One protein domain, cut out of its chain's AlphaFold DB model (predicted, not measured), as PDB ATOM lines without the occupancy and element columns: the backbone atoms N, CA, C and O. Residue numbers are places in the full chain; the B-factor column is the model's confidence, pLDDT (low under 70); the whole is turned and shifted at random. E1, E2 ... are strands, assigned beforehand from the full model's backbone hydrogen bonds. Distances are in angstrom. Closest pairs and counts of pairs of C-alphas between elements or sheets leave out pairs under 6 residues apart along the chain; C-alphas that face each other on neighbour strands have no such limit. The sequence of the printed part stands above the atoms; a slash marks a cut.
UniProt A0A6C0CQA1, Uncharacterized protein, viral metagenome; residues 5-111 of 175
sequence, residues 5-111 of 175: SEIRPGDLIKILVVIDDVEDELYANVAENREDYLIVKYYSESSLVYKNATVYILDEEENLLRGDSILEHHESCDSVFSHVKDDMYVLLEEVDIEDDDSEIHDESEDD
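This is residues 5 to 111 of the 175 residues of an uncharacterized protein of viral metagenome (UniProt A0A6C0CQA1). One long, bent strand, E3, ties together two lobes of a strongly twisted sheet. Its first half lies with E2, E1, E6 and E5 in one lobe, from which the hairpin of E1 and E2 reaches out sideways; its second half lies with E4, E8, E7 and E9 in the other. The 107 printed residues hold nine named strands, E1 to E9 in that order, and no named helix: the class is all strand. The sheet is branched and its neighbour pairs are antiparallel. The whole is compact, with a radius of gyration of the C-alphas of 14.8 A and spans of 45 by 30 by 21 A.

Find C-alpha 12 at (-13.249, -27.522, -37.120); from there E1 runs 20.5 A over residues 12 to 19, bending by 52 degrees at residue 16. E2, residues 22 to 34, is 27.0 A long and bends by 95 degrees at residue 31. E3, residues 37 to 50, begins at C-alpha 37 (-19.737, -18.014, -46.748), runs 33.5 A and bends by 85 degrees at residue 47. Next come E4, residues 53 to 58, 15.7 A; E5, residues 63 to 65; E6, residues 70 to 74; E7, residues 81 to 85, 12.1 A; and E8, residues 88 to 91. E9, residues 104 to 106, ends at C-alpha 106 (-9.708, -52.033, -43.359).

Start at E3, whose pairing is staggered: E2 and E9 lie on one side of it, E4 and E5 on the other side. E1 to E4 form a meander, each strand the antiparallel neighbour of the one before, in three hairpins. Look for N 41 and O 29, 2.9 A apart, between E3 and E2, and for N 44 and O 57, 2.9 A, between E3 and E4. E5 pairs with E3 through N 40 and O 63, 2.9 A, and E9 through N 49 and O 105, 2.8 A. E3 lies on one side of E2 and E1 on the other side, with N 15 of E1 and O 26 of E2 2.8 A apart; E2 lies on one side of E1 and the edge strand E6 on the other side, with N 74 of E6 and O 12 of E1 2.8 A apart. E3 lies on one side of E4 and E8 on the other side, with N 89 of E8 and O 56 of E4 2.8 A apart, and the hairpin of E7 and E8 has N 82 and O 90 at 2.8 A. E5 and E6 are apart, as are E1 and E4.

The C-alphas of Glu 35 and Asp 111 are the two farthest apart, 48.7 A. The printed part has no cut. The link from E8 to E9, residues 92 to 103, is long. The mean pLDDT of the printed part is 91.1, and no printed residue is under 70.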
ATOM      1  N   SER A   5     -18.216 -14.564 -37.815       87.81
ATOM      2  CA  SER A   5     -16.998 -13.761 -37.977       87.81
ATOM      3  C   SER A   5     -15.816 -14.216 -37.109       87.81
ATOM      4  O   SER A   5     -14.705 -13.735 -37.315       87.81
ATOM      5  N   GLU A   6     -16.043 -15.080 -36.115       90.94
ATOM      6  CA  GLU A   6     -14.990 -15.611 -35.240       90.94
ATOM      7  C   GLU A   6     -14.355 -16.888 -35.795       90.94
ATOM      8  O   GLU A   6     -13.250 -17.221 -35.374       90.94
ATOM      9  N   ILE A   7     -15.001 -17.543 -36.765       93.31
ATOM     10  CA  ILE A   7     -14.506 -18.756 -37.420       93.31
ATOM     11  C   ILE A   7     -13.265 -18.424 -38.252       93.31
ATOM     12  O   ILE A   7     -13.278 -17.506 -39.077       93.31
ATOM     13  N   ARG A   8     -12.184 -19.172 -38.059       93.06
ATOM     14  CA  ARG A   8     -10.895 -18.957 -38.720       93.06
ATOM     15  C   ARG A   8     -10.502 -20.146 -39.593       93.06
ATOM     16  O   ARG A   8     -10.960 -21.260 -39.366       93.06
ATOM     17  N   PRO A   9      -9.623 -19.924 -40.588       93.19
ATOM     18  CA  PRO A   9      -8.960 -21.019 -41.281       93.19
ATOM     19  C   PRO A   9      -8.259 -21.961 -40.295       93.19
ATOM     20  O   PRO A   9      -7.501 -21.496 -39.441       93.19
ATOM     21  N   GLY A  10      -8.489 -23.263 -40.442       91.12
ATOM     22  CA  GLY A  10      -8.001 -24.322 -39.561       91.12
ATOM     23  C   GLY A  10      -8.993 -24.759 -38.480       91.12
ATOM     24  O   GLY A  10      -8.790 -25.826 -37.899       91.12
ATOM     25  N   ASP A  11     -10.059 -23.994 -38.239       93.81
ATOM     26  CA  ASP A  11     -11.098 -24.379 -37.285       93.81
ATOM     27  C   ASP A  11     -11.868 -25.605 -37.792       93.81
ATOM     28  O   ASP A  11     -12.027 -25.820 -38.999       93.81
ATOM     29  N   LEU A  12     -12.378 -26.391 -36.848       94.50
ATOM     30  CA  LEU A  12     -13.249 -27.522 -37.120       94.50
ATOM     31  C   LEU A  12     -14.698 -27.096 -36.891       94.50
ATOM     32  O   LEU A  12     -15.028 -26.457 -35.891       94.50
ATOM     33  N   ILE A  13     -15.580 -27.470 -37.805       94.75
ATOM     34  CA  ILE A  13     -17.013 -27.225 -37.673       94.75
ATOM     35  C   ILE A  13     -17.791 -28.516 -37.890       94.75
ATOM     36  O   ILE A  13     -17.409 -29.347 -38.714       94.75
ATOM     37  N   LYS A  14     -18.898 -28.659 -37.164       95.00
ATOM     38  CA  LYS A  14     -19.915 -29.674 -37.442       95.00
ATOM     39  C   LYS A  14     -21.044 -29.014 -38.212       95.00
ATOM     40  O   LYS A  14     -21.506 -27.935 -37.827       95.00
ATOM     41  N   ILE A  15     -21.456 -29.624 -39.308       94.81
ATOM     42  CA  ILE A  15     -22.368 -29.029 -40.279       94.81
ATOM     43  C   ILE A  15     -23.508 -29.985 -40.595       94.81
ATOM     44  O   ILE A  15     -23.340 -31.198 -40.544       94.81
ATOM     45  N   LEU A  16     -24.656 -29.416 -40.946       94.69
ATOM     46  CA  LEU A  16     -25.791 -30.153 -41.478       94.69
ATOM     47  C   LEU A  16     -25.826 -29.978 -42.998       94.69
ATOM     48  O   LEU A  16     -25.959 -28.853 -43.496       94.69
ATOM     49  N   VAL A  17     -25.704 -31.081 -43.728       90.94
ATOM     50  CA  VAL A  17     -25.784 -31.128 -45.192       90.94
ATOM     51  C   VAL A  17     -27.010 -31.923 -45.625       90.94
ATOM     52  O   VAL A  17     -27.545 -32.717 -44.863       90.94
ATOM     53  N   VAL A  18     -27.481 -31.695 -46.851       88.62
ATOM     54  CA  VAL A  18     -28.566 -32.491 -47.439       88.62
ATOM     55  C   VAL A  18     -27.988 -33.309 -48.581       88.62
ATOM     56  O   VAL A  18     -27.578 -32.739 -49.595       88.62
ATOM     57  N   ILE A  19     -27.968 -34.629 -48.419       84.69
ATOM     58  CA  ILE A  19     -27.507 -35.599 -49.413       84.69
ATOM     59  C   ILE A  19     -28.706 -36.483 -49.766       84.69
ATOM     60  O   ILE A  19     -29.332 -37.060 -48.884       84.69
ATOM     61  N   ASP A  20     -29.075 -36.548 -51.049       88.69
ATOM     62  CA  ASP A  20     -30.208 -37.352 -51.544       88.69
ATOM     63  C   ASP A  20     -31.533 -37.156 -50.767       88.69
ATOM     64  O   ASP A  20     -32.233 -38.111 -50.435       88.69
ATOM     65  N   ASP A  21     -31.892 -35.895 -50.492       89.25
ATOM     66  CA  ASP A  21     -33.078 -35.489 -49.709       89.25
ATOM     67  C   ASP A  21     -33.072 -35.948 -48.231       89.25
ATOM     68  O   ASP A  21     -34.097 -35.861 -47.546       89.25
ATOM     69  N   VAL A  22     -31.921 -36.391 -47.718       92.00
ATOM     70  CA  VAL A  22     -31.699 -36.747 -46.312       92.00
ATOM     71  C   VAL A  22     -30.740 -35.742 -45.679       92.00
ATOM     72  O   VAL A  22     -29.706 -35.407 -46.252       92.00
ATOM     73  N   GLU A  23     -31.114 -35.216 -44.512       90.56
ATOM     74  CA  GLU A  23     -30.230 -34.383 -43.694       90.56
ATOM     75  C   GLU A  23     -29.203 -35.273 -42.993       90.56
ATOM     76  O   GLU A  23     -29.587 -36.233 -42.321       90.56
ATOM     77  N   ASP A  24     -27.926 -34.941 -43.149       92.50
ATOM     78  CA  ASP A  24     -26.806 -35.672 -42.571       92.50
ATOM     79  C   ASP A  24     -25.813 -34.721 -41.894       92.50
ATOM     80  O   ASP A  24     -25.686 -33.548 -42.270       92.50
ATOM     81  N   GLU A  25     -25.131 -35.217 -40.868       94.38
ATOM     82  CA  GLU A  25     -24.194 -34.446 -40.057       94.38
ATOM     83  C   GLU A  25     -22.758 -34.789 -40.443       94.38
ATOM     84  O   GLU A  25     -22.317 -35.920 -40.282       94.38
ATOM     85  N   LEU A  26     -21.996 -33.792 -40.895       94.12
ATOM     86  CA  LEU A  26     -20.595 -33.973 -41.276       94.12
ATOM     87  C   LEU A  26     -19.680 -33.056 -40.474       94.12
ATOM     88  O   LEU A  26     -20.079 -31.985 -40.005       94.12
ATOM     89  N   TYR A  27     -18.416 -33.449 -40.376       95.25
ATOM     90  CA  TYR A  27     -17.349 -32.573 -39.914       95.25
ATOM     91  C   TYR A  27     -16.637 -31.934 -41.104       95.25
ATOM     92  O   TYR A  27     -16.465 -32.547 -42.158       95.25
ATOM     93  N   ALA A  28     -16.186 -30.692 -40.936       95.25
ATOM     94  CA  ALA A  28     -15.432 -29.983 -41.959       95.25
ATOM     95  C   ALA A  28     -14.309 -29.134 -41.359       95.25
ATOM     96  O   ALA A  28     -14.475 -28.501 -40.315       95.25
ATOM     97  N   ASN A  29     -13.180 -29.078 -42.060       95.06
ATOM     98  CA  ASN A  29     -12.108 -28.133 -41.792       95.06
ATOM     99  C   ASN A  29     -12.349 -26.835 -42.568       95.06
ATOM    100  O   ASN A  29     -12.637 -26.858 -43.767       95.06
ATOM    101  N   VAL A  30     -12.212 -25.691 -41.904       95.00
ATOM    102  CA  VAL A  30     -12.366 -24.386 -42.550       95.00
ATOM    103  C   VAL A  30     -11.085 -24.025 -43.298       95.00
ATOM    104  O   VAL A  30     -10.053 -23.768 -42.687       95.00
ATOM    105  N   ALA A  31     -11.154 -23.926 -44.623       94.69
ATOM    106  CA  ALA A  31     -10.042 -23.469 -45.452       94.69
ATOM    107  C   ALA A  31      -9.988 -21.933 -45.531       94.69
ATOM    108  O   ALA A  31      -8.920 -21.331 -45.412       94.69
ATOM    109  N   GLU A  32     -11.140 -21.278 -45.697       95.06
ATOM    110  CA  GLU A  32     -11.233 -19.817 -45.761       95.06
ATOM    111  C   GLU A  32     -12.578 -19.308 -45.225       95.06
ATOM    112  O   GLU A  32     -13.619 -19.923 -45.443       95.06
ATOM    113  N   ASN A  33     -12.572 -18.147 -44.562       94.12
ATOM    114  CA  ASN A  33     -13.788 -17.442 -44.157       94.12
ATOM    115  C   ASN A  33     -14.002 -16.213 -45.053       94.12
ATOM    116  O   ASN A  33     -13.193 -15.279 -45.045       94.12
ATOM    117  N   ARG A  34     -15.085 -16.215 -45.833       90.88
ATOM    118  CA  ARG A  34     -15.606 -15.042 -46.544       90.88
ATOM    119  C   ARG A  34     -16.781 -14.500 -45.742       90.88
ATOM    120  O   ARG A  34     -17.552 -15.274 -45.198       90.88
ATOM    121  N   GLU A  35     -16.942 -13.177 -45.690       86.12
ATOM    122  CA  GLU A  35     -17.968 -12.505 -44.866       86.12
ATOM    123  C   GLU A  35     -19.385 -13.110 -44.987       86.12
ATOM    124  O   GLU A  35     -20.168 -13.016 -44.043       86.12
ATOM    125  N   ASP A  36     -19.708 -13.724 -46.129       88.81
ATOM    126  CA  ASP A  36     -20.993 -14.331 -46.466       88.81
ATOM    127  C   ASP A  36     -21.001 -15.875 -46.577       88.81
ATOM    128  O   ASP A  36     -22.086 -16.465 -46.573       88.81
ATOM    129  N   TYR A  37     -19.847 -16.546 -46.669       93.44
ATOM    130  CA  TYR A  37     -19.737 -18.014 -46.748       93.44
ATOM    131  C   TYR A  37     -18.350 -18.529 -46.332       93.44
ATOM    132  O   TYR A  37     -17.349 -17.826 -46.403       93.44
ATOM    133  N   LEU A  38     -18.266 -19.791 -45.930       94.69
ATOM    134  CA  LEU A  38     -17.008 -20.482 -45.675       94.69
ATOM    135  C   LEU A  38     -16.628 -21.336 -46.881       94.69
ATOM    136  O   LEU A  38     -17.494 -21.890 -47.560       94.69
ATOM    137  N   ILE A  39     -15.328 -21.445 -47.122       96.31
ATOM    138  CA  ILE A  39     -14.747 -22.489 -47.959       96.31
ATOM    139  C   ILE A  39     -14.235 -23.557 -47.002       96.31
ATOM    140  O   ILE A  39     -13.445 -23.250 -46.106       96.31
ATOM    141  N   VAL A  40     -14.718 -24.784 -47.155       95.56
ATOM    142  CA  VAL A  40     -14.470 -25.883 -46.219       95.56
ATOM    143  C   VAL A  40     -14.080 -27.155 -46.960       95.56
ATOM    144  O   VAL A  40     -14.422 -27.324 -48.127       95.56
ATOM    145  N   LYS A  41     -13.376 -28.050 -46.278       95.75
ATOM    146  CA  LYS A  41     -13.048 -29.399 -46.751       95.75
ATOM    147  C   LYS A  41     -13.678 -30.405 -45.805       95.75
ATOM    148  O   LYS A  41     -13.555 -30.237 -44.592       95.75
ATOM    149  N   TYR A  42     -14.390 -31.389 -46.337       95.12
ATOM    150  CA  TYR A  42     -15.114 -32.352 -45.512       95.12
ATOM    151  C   TYR A  42     -14.192 -33.446 -44.989       95.12
ATOM    152  O   TYR A  42     -13.198 -33.798 -45.620       95.12
ATOM    153  N   TYR A  43     -14.531 -33.951 -43.811       95.25
ATOM    154  CA  TYR A  43     -14.000 -35.199 -43.293       95.25
ATOM    155  C   TYR A  43     -14.939 -36.313 -43.744       95.25
ATOM    156  O   TYR A  43     -16.052 -36.422 -43.234       95.25
ATOM    157  N   SER A  44     -14.496 -37.101 -44.716       93.94
ATOM    158  CA  SER A  44     -15.251 -38.225 -45.259       93.94
ATOM    159  C   SER A  44     -14.944 -39.497 -44.480       93.94
ATOM    160  O   SER A  44     -13.782 -39.809 -44.212       93.94
ATOM    161  N   GLU A  45     -15.986 -40.236 -44.115       93.69
ATOM    162  CA  GLU A  45     -15.853 -41.541 -43.467       93.69
ATOM    163  C   GLU A  45     -15.207 -42.550 -44.420       93.69
ATOM    164  O   GLU A  45     -15.525 -42.602 -45.612       93.69
ATOM    165  N   SER A  46     -14.291 -43.359 -43.892       93.31
ATOM    166  CA  SER A  46     -13.667 -44.463 -44.621       93.31
ATOM    167  C   SER A  46     -14.037 -45.808 -43.993       93.31
ATOM    168  O   SER A  46     -14.586 -45.861 -42.897       93.31
ATOM    169  N   SER A  47     -13.709 -46.908 -44.673       93.06
ATOM    170  CA  SER A  47     -13.814 -48.266 -44.117       93.06
ATOM    171  C   SER A  47     -12.684 -48.612 -43.144       93.06
ATOM    172  O   SER A  47     -12.602 -49.743 -42.670       93.06
ATOM    173  N   LEU A  48     -11.780 -47.667 -42.883       94.50
ATOM    174  CA  LEU A  48     -10.637 -47.885 -42.017       94.50
ATOM    175  C   LEU A  48     -11.029 -47.656 -40.554       94.50
ATOM    176  O   LEU A  48     -11.711 -46.685 -40.219       94.50
ATOM    177  N   VAL A  49     -10.528 -48.517 -39.679       93.25
ATOM    178  CA  VAL A  49     -10.744 -48.474 -38.233       93.25
ATOM    179  C   VAL A  49      -9.394 -48.426 -37.526       93.25
ATOM    180  O   VAL A  49      -8.469 -49.173 -37.852       93.25
ATOM    181  N   TYR A  50      -9.272 -47.534 -36.547       93.94
ATOM    182  CA  TYR A  50      -8.088 -47.386 -35.706       93.94
ATOM    183  C   TYR A  50      -8.514 -47.346 -34.244       93.94
ATOM    184  O   TYR A  50      -9.260 -46.449 -33.852       93.94
ATOM    185  N   LYS A  51      -8.038 -48.301 -33.435       93.44
ATOM    186  CA  LYS A  51      -8.407 -48.424 -32.012       93.44
ATOM    187  C   LYS A  51      -9.920 -48.360 -31.791       93.44
ATOM    188  O   LYS A  51     -10.408 -47.562 -30.994       93.44
ATOM    189  N   ASN A  52     -10.659 -49.151 -32.569       90.31
ATOM    190  CA  ASN A  52     -12.122 -49.209 -32.542       90.31
ATOM    191  C   ASN A  52     -12.849 -47.882 -32.885       90.31
ATOM    192  O   ASN A  52     -14.049 -47.770 -32.646       90.31
ATOM    193  N   ALA A  53     -12.151 -46.893 -33.457       93.94
ATOM    194  CA  ALA A  53     -12.734 -45.654 -33.969       93.94
ATOM    195  C   ALA A  53     -12.698 -45.614 -35.497       93.94
ATOM    196  O   ALA A  53     -11.709 -46.027 -36.114       93.94
ATOM    197  N   THR A  54     -13.745 -45.056 -36.104       94.69
ATOM    198  CA  THR A  54     -13.790 -44.843 -37.552       94.69
ATOM    199  C   THR A  54     -12.759 -43.797 -37.957       94.69
ATOM    200  O   THR A  54     -12.640 -42.722 -37.360       94.69
ATOM    201  N   VAL A  55     -11.990 -44.112 -38.996       95.62
ATOM    202  CA  VAL A  55     -11.022 -43.190 -39.575       95.62
ATOM    203  C   VAL A  55     -11.711 -42.327 -40.626       95.62
ATOM    204  O   VAL A  55     -12.296 -42.815 -41.595       95.62
ATOM    205  N   TYR A  56     -11.570 -41.023 -40.453       96.00
ATOM    206  CA  TYR A  56     -12.008 -39.983 -41.365       96.00
ATOM    207  C   TYR A  56     -10.838 -39.498 -42.220       96.00
ATOM    208  O   TYR A  56      -9.728 -39.297 -41.719       96.00
ATOM    209  N   ILE A  57     -11.091 -39.255 -43.501       95.31
ATOM    210  CA  ILE A  57     -10.116 -38.726 -44.458       95.31
ATOM    211  C   ILE A  57     -10.512 -37.296 -44.812       95.31
ATOM    212  O   ILE A  57     -11.671 -37.024 -45.122       95.31
ATOM    213  N   LEU A  58      -9.557 -36.369 -44.752       94.50
ATOM    214  CA  LEU A  58      -9.800 -34.994 -45.177       94.50
ATOM    215  C   LEU A  58      -9.827 -34.913 -46.708       94.50
ATOM    216  O   LEU A  58      -8.811 -35.136 -47.366       94.50
ATOM    217  N   ASP A  59     -10.974 -34.539 -47.264       94.00
ATOM    218  CA  ASP A  59     -11.138 -34.414 -48.706       94.00
ATOM    219  C   ASP A  59     -10.294 -33.271 -49.281       94.00
ATOM    220  O   ASP A  59     -10.151 -32.189 -48.703       94.00
ATOM    221  N   GLU A  60      -9.766 -33.477 -50.488       91.75
ATOM    222  CA  GLU A  60      -9.059 -32.419 -51.214       91.75
ATOM    223  C   GLU A  60     -10.020 -31.353 -51.770       91.75
ATOM    224  O   GLU A  60      -9.604 -30.208 -51.989       91.75
ATOM    225  N   GLU A  61     -11.288 -31.720 -51.991       94.12
ATOM    226  CA  GLU A  61     -12.309 -30.876 -52.607       94.12
ATOM    227  C   GLU A  61     -12.796 -29.768 -51.664       94.12
ATOM    228  O   GLU A  61     -13.190 -29.993 -50.518       94.12
ATOM    229  N   GLU A  62     -12.800 -28.540 -52.182       95.44
ATOM    230  CA  GLU A  62     -13.298 -27.370 -51.472       95.44
ATOM    231  C   GLU A  62     -14.789 -27.157 -51.735       95.44
ATOM    232  O   GLU A  62     -15.243 -27.075 -52.876       95.44
ATOM    233  N   ASN A  63     -15.539 -26.985 -50.653       94.19
ATOM    234  CA  ASN A  63     -16.981 -26.827 -50.651       94.19
ATOM    235  C   ASN A  63     -17.388 -25.470 -50.067       94.19
ATOM    236  O   ASN A  63     -16.732 -24.922 -49.182       94.19
ATOM    237  N   LEU A  64     -18.491 -24.918 -50.573       94.31
ATOM    238  CA  LEU A  64     -19.031 -23.627 -50.146       94.31
ATOM    239  C   LEU A  64     -20.143 -23.844 -49.123       94.31
ATOM    240  O   LEU A  64     -21.173 -24.435 -49.443       94.31
ATOM    241  N   LEU A  65     -19.972 -23.296 -47.925       92.75
ATOM    242  CA  LEU A  65     -20.910 -23.464 -46.823       92.75
ATOM    243  C   LEU A  65     -21.422 -22.113 -46.320       92.75
ATOM    244  O   LEU A  65     -20.654 -21.176 -46.112       92.75
ATOM    245  N   ARG A  66     -22.727 -21.999 -46.074       90.62
ATOM    246  CA  ARG A  66     -23.301 -20.820 -45.410       90.62
ATOM    247  C   ARG A  66     -23.336 -21.014 -43.901       90.62
ATOM    248  O   ARG A  66     -23.485 -22.130 -43.419       90.62
ATOM    249  N   GLY A  67     -23.286 -19.905 -43.165       86.19
ATOM    250  CA  GLY A  67     -23.321 -19.922 -41.700       86.19
ATOM    251  C   GLY A  67     -24.546 -20.614 -41.091       86.19
ATOM    252  O   GLY A  67     -24.446 -21.140 -39.990       86.19
ATOM    253  N   ASP A  68     -25.671 -20.662 -41.811       89.56
ATOM    254  CA  ASP A  68     -26.916 -21.287 -41.337       89.56
ATOM    255  C   ASP A  68     -26.823 -22.820 -41.214       89.56
ATOM    256  O   ASP A  68     -27.604 -23.418 -40.480       89.56
ATOM    257  N   SER A  69     -25.873 -23.450 -41.912       91.50
ATOM    258  CA  SER A  69     -25.658 -24.903 -41.888       91.50
ATOM    259  C   SER A  69     -24.748 -25.363 -40.744       91.50
ATOM    260  O   SER A  69     -24.507 -26.558 -40.609       91.50
ATOM    261  N   ILE A  70     -24.202 -24.444 -39.941       94.00
ATOM    262  CA  ILE A  70     -23.229 -24.765 -38.890       94.00
ATOM    263  C   ILE A  70     -23.966 -25.140 -37.601       94.00
ATOM    264  O   ILE A  70     -24.706 -24.331 -37.037       94.00
ATOM    265  N   LEU A  71     -23.723 -26.356 -37.116       93.38
ATOM    266  CA  LEU A  71     -24.258 -26.879 -35.859       93.38
ATOM    267  C   LEU A  71     -23.311 -26.598 -34.691       93.38
ATOM    268  O   LEU A  71     -23.749 -26.158 -33.626       93.38
ATOM    269  N   GLU A  72     -22.008 -26.800 -34.908       92.88
ATOM    270  CA  GLU A  72     -20.964 -26.617 -33.896       92.88
ATOM    271  C   GLU A  72     -19.708 -25.979 -34.492       92.88
ATOM    272  O   GLU A  72     -19.399 -26.156 -35.671       92.88
ATOM    273  N   HIS A  73     -18.970 -25.245 -33.660       93.38
ATOM    274  CA  HIS A  73     -17.701 -24.611 -34.010       93.38
ATOM    275  C   HIS A  73     -16.674 -24.889 -32.916       93.38
ATOM    276  O   HIS A  73     -16.915 -24.598 -31.744       93.38
ATOM    277  N   HIS A  74     -15.534 -25.431 -33.332       91.38
ATOM    278  CA  HIS A  74     -14.402 -25.804 -32.498       91.38
ATOM    279  C   HIS A  74     -13.157 -25.055 -32.994       91.38
ATOM    280  O   HIS A  74     -12.707 -25.247 -34.122       91.38
ATOM    281  N   GLU A  75     -12.579 -24.199 -32.145       86.88
ATOM    282  CA  GLU A  75     -11.401 -23.367 -32.480       86.88
ATOM    283  C   GLU A  75     -10.138 -24.188 -32.808       86.88
ATOM    284  O   GLU A  75      -9.137 -23.651 -33.278       86.88
ATOM    285  N   SER A  76     -10.140 -25.489 -32.511       79.06
ATOM    286  CA  SER A  76      -9.017 -26.382 -32.778       79.06
ATOM    287  C   SER A  76      -9.517 -27.782 -33.105       79.06
ATOM    288  O   SER A  76     -10.291 -28.364 -32.342       79.06
ATOM    289  N   CYS A  77      -9.030 -28.331 -34.219       79.88
ATOM    290  CA  CYS A  77      -9.284 -29.711 -34.632       79.88
ATOM    291  C   CYS A  77      -8.905 -30.718 -33.531       79.88
ATOM    292  O   CYS A  77      -9.689 -31.612 -33.228       79.88
ATOM    293  N   ASP A  78      -7.783 -30.476 -32.841       82.00
ATOM    294  CA  ASP A  78      -7.217 -31.338 -31.789       82.00
ATOM    295  C   ASP A  78      -8.130 -31.519 -30.560       82.00
ATOM    296  O   ASP A  78      -7.823 -32.299 -29.661       82.00
ATOM    297  N   SER A  79      -9.222 -30.754 -30.466       81.94
ATOM    298  CA  SER A  79     -10.204 -30.894 -29.386       81.94
ATOM    299  C   SER A  79     -11.243 -31.988 -29.637       81.94
ATOM    300  O   SER A  79     -11.849 -32.464 -28.679       81.94
ATOM    301  N   VAL A  80     -11.427 -32.392 -30.896       89.81
ATOM    302  CA  VAL A  80     -12.445 -33.364 -31.324       89.81
ATOM    303  C   VAL A  80     -11.807 -34.518 -32.087       89.81
ATOM    304  O   VAL A  80     -12.137 -35.669 -31.823       89.81
ATOM    305  N   PHE A  81     -10.864 -34.228 -32.981       92.50
ATOM    306  CA  PHE A  81     -10.144 -35.232 -33.753       92.50
ATOM    307  C   PHE A  81      -8.719 -35.427 -33.241       92.50
ATOM    308  O   PHE A  81      -8.047 -34.482 -32.829       92.50
ATOM    309  N   SER A  82      -8.225 -36.655 -33.350       91.19
ATOM    310  CA  SER A  82      -6.802 -36.969 -33.289       91.19
ATOM    311  C   SER A  82      -6.287 -37.237 -34.693       91.19
ATOM    312  O   SER A  82      -6.852 -38.049 -35.425       91.19
ATOM    313  N   HIS A  83      -5.176 -36.602 -35.054       92.12
ATOM    314  CA  HIS A  83      -4.417 -36.978 -36.245       92.12
ATOM    315  C   HIS A  83      -3.781 -38.355 -36.035       92.12
ATOM    316  O   HIS A  83      -3.125 -38.581 -35.015       92.12
ATOM    317  N   VAL A  84      -3.988 -39.270 -36.982       90.06
ATOM    318  CA  VAL A  84      -3.394 -40.615 -36.942       90.06
ATOM    319  C   VAL A  84      -2.163 -40.654 -37.840       90.06
ATOM    320  O   VAL A  84      -1.052 -40.923 -37.378       90.06
ATOM    321  N   LYS A  85      -2.351 -40.382 -39.138       89.00
ATOM    322  CA  LYS A  85      -1.294 -40.421 -40.156       89.00
ATOM    323  C   LYS A  85      -1.758 -39.726 -41.441       89.00
ATOM    324  O   LYS A  85      -2.907 -39.871 -41.826       89.00
ATOM    325  N   ASP A  86      -0.853 -39.036 -42.138       89.38
ATOM    326  CA  ASP A  86      -1.135 -38.362 -43.420       89.38
ATOM    327  C   ASP A  86      -2.371 -37.440 -43.332       89.38
ATOM    328  O   ASP A  86      -2.335 -36.500 -42.542       89.38
ATOM    329  N   ASP A  87      -3.449 -37.708 -44.070       91.00
ATOM    330  CA  ASP A  87      -4.720 -36.963 -44.010       91.00
ATOM    331  C   ASP A  87      -5.834 -37.735 -43.269       91.00
ATOM    332  O   ASP A  87      -7.019 -37.476 -43.475       91.00
ATOM    333  N   MET A  88      -5.457 -38.692 -42.411       93.81
ATOM    334  CA  MET A  88      -6.366 -39.534 -41.626       93.81
ATOM    335  C   MET A  88      -6.504 -39.053 -40.180       93.81
ATOM    336  O   MET A  88      -5.512 -38.807 -39.480       93.81
ATOM    337  N   TYR A  89      -7.749 -38.988 -39.719       94.69
ATOM    338  CA  TYR A  89      -8.149 -38.472 -38.417       94.69
ATOM    339  C   TYR A  89      -9.180 -39.401 -37.769       94.69
ATOM    340  O   TYR A  89      -9.926 -40.073 -38.466       94.69
ATOM    341  N   VAL A  90      -9.251 -39.425 -36.442       94.81
ATOM    342  CA  VAL A  90     -10.253 -40.199 -35.682       94.81
ATOM    343  C   VAL A  90     -10.905 -39.327 -34.626       94.81
ATOM    344  O   VAL A  90     -10.249 -38.432 -34.091       94.81
ATOM    345  N   LEU A  91     -12.168 -39.585 -34.298       94.44
ATOM    346  CA  LEU A  91     -12.848 -38.893 -33.207       94.44
ATOM    347  C   LEU A  91     -12.272 -39.337 -31.859       94.44
ATOM    348  O   LEU A  91     -12.268 -40.517 -31.522       94.44
ATOM    349  N   LEU A  92     -11.805 -38.379 -31.057       92.94
ATOM    350  CA  LEU A  92     -11.195 -38.635 -29.747       92.94
ATOM    351  C   LEU A  92     -12.133 -39.366 -28.780       92.94
ATOM    352  O   LEU A  92     -11.656 -40.056 -27.885       92.94
ATOM    353  N   GLU A  93     -13.445 -39.178 -28.928       92.62
ATOM    354  CA  GLU A  93     -14.451 -39.829 -28.086       92.62
ATOM    355  C   GLU A  93     -14.676 -41.306 -28.425       92.62
ATOM    356  O   GLU A  93     -15.126 -42.055 -27.559       92.62
ATOM    357  N   GLU A  94     -14.353 -41.719 -29.652       93.06
ATOM    358  CA  GLU A  94     -14.547 -43.091 -30.130       93.06
ATOM    359  C   GLU A  94     -13.310 -43.965 -29.927       93.06
ATOM    360  O   GLU A  94     -13.429 -45.183 -29.828       93.06
ATOM    361  N   VAL A  95     -12.124 -43.354 -29.846       93.00
ATOM    362  CA  VAL A  95     -10.860 -44.083 -29.688       93.00
ATOM    363  C   VAL A  95     -10.854 -44.874 -28.382       93.00
ATOM    364  O   VAL A  95     -10.890 -44.304 -27.286       93.00
ATOM    365  N   ASP A  96     -10.704 -46.192 -28.500       90.81
ATOM    366  CA  ASP A  96     -10.460 -47.064 -27.361       90.81
ATOM    367  C   ASP A  96      -9.008 -46.910 -26.885       90.81
ATOM    368  O   ASP A  96      -8.044 -47.354 -27.509       90.81
ATOM    369  N   ILE A  97      -8.844 -46.230 -25.752       87.00
ATOM    370  CA  ILE A  97      -7.536 -46.006 -25.134       87.00
ATOM    371  C   ILE A  97      -6.951 -47.261 -24.475       87.00
ATOM    372  O   ILE A  97      -5.760 -47.250 -24.154       87.00
ATOM    373  N   GLU A  98      -7.767 -48.288 -24.211       88.25
ATOM    374  CA  GLU A  98      -7.310 -49.564 -23.647       88.25
ATOM    375  C   GLU A  98      -6.765 -50.502 -24.728       88.25
ATOM    376  O   GLU A  98      -6.052 -51.452 -24.400       88.25
ATOM    377  N   ASP A  99      -7.055 -50.216 -26.000       86.69
ATOM    378  CA  ASP A  99      -6.483 -50.937 -27.123       86.69
ATOM    379  C   ASP A  99      -5.007 -50.556 -27.314       86.69
ATOM    380  O   ASP A  99      -4.645 -49.405 -27.599       86.69
ATOM    381  N   ASP A 100      -4.133 -51.541 -27.124       85.56
ATOM    382  CA  ASP A 100      -2.692 -51.408 -27.318       85.56
ATOM    383  C   ASP A 100      -2.301 -51.544 -28.800       85.56
ATOM    384  O   ASP A 100      -1.187 -51.150 -29.173       85.56
ATOM    385  N   ASP A 101      -3.191 -52.071 -29.648       82.56
ATOM    386  CA  ASP A 101      -2.952 -52.154 -31.081       82.56
ATOM    387  C   ASP A 101      -3.021 -50.757 -31.711       82.56
ATOM    388  O   ASP A 101      -3.819 -49.894 -31.352       82.56
ATOM    389  N   SER A 102      -2.079 -50.472 -32.599       84.69
ATOM    390  CA  SER A 102      -2.001 -49.200 -33.328       84.69
ATOM    391  C   SER A 102      -1.980 -49.423 -34.836       84.69
ATOM    392  O   SER A 102      -1.614 -48.514 -35.587       84.69
ATOM    393  N   GLU A 103      -2.318 -50.630 -35.275       89.31
ATOM    394  CA  GLU A 103      -2.581 -50.930 -36.669       89.31
ATOM    395  C   GLU A 103      -3.916 -50.307 -37.109       89.31
ATOM    396  O   GLU A 103      -4.832 -50.092 -36.317       89.31
ATOM    397  N   ILE A 104      -3.980 -49.916 -38.382       91.06
ATOM    398  CA  ILE A 104      -5.213 -49.445 -39.014       91.06
ATOM    399  C   ILE A 104      -5.755 -50.638 -39.794       91.06
ATOM    400  O   ILE A 104      -5.055 -51.154 -40.667       91.06
ATOM    401  N   HIS A 105      -6.973 -51.060 -39.481       89.00
ATOM    402  CA  HIS A 105      -7.642 -52.184 -40.129       89.00
ATOM    403  C   HIS A 105      -8.614 -51.669 -41.188       89.00
ATOM    404  O   HIS A 105      -9.280 -50.665 -40.957       89.00
ATOM    405  N   ASP A 106      -8.700 -52.334 -42.338       89.88
ATOM    406  CA  ASP A 106      -9.708 -52.033 -43.359       89.88
ATOM    407  C   ASP A 106     -10.850 -53.044 -43.255       89.88
ATOM    408  O   ASP A 106     -10.694 -54.205 -43.631       89.88
ATOM    409  N   GLU A 107     -12.007 -52.611 -42.753       84.81
ATOM    410  CA  GLU A 107     -13.177 -53.486 -42.613       84.81
ATOM    411  C   GLU A 107     -13.803 -53.862 -43.963       84.81
ATOM    412  O   GLU A 107     -14.622 -54.775 -44.031       84.81
ATOM    413  N   SER A 108     -13.423 -53.201 -45.063       83.75
ATOM    414  CA  SER A 108     -13.894 -53.592 -46.396       83.75
ATOM    415  C   SER A 108     -13.184 -54.831 -46.953       83.75
ATOM    416  O   SER A 108     -13.722 -55.479 -47.857       83.75
ATOM    417  N   GLU A 109     -11.998 -55.166 -46.430       77.25
ATOM    418  CA  GLU A 109     -11.245 -56.368 -46.810       77.25
ATOM    419  C   GLU A 109     -11.658 -57.607 -46.000       77.25
ATOM    420  O   GLU A 109     -11.339 -58.726 -46.410       77.25
ATOM    421  N   ASP A 110     -12.383 -57.430 -44.892       74.12
ATOM    422  CA  ASP A 110     -12.909 -58.538 -44.097       74.12
ATOM    423  C   ASP A 110     -14.110 -59.181 -44.809       74.12
ATOM    424  O   ASP A 110     -15.241 -58.692 -44.787       74.12
ATOM    425  N   ASP A 111     -13.858 -60.307 -45.480       71.69
ATOM    426  CA  ASP A 111     -14.891 -61.119 -46.122       71.69
ATOM    427  C   ASP A 111     -15.652 -62.017 -45.132       71.69
ATOM    428  O   ASP A 111     -16.526 -62.791 -45.538       71.69
TER     429      ASP A 111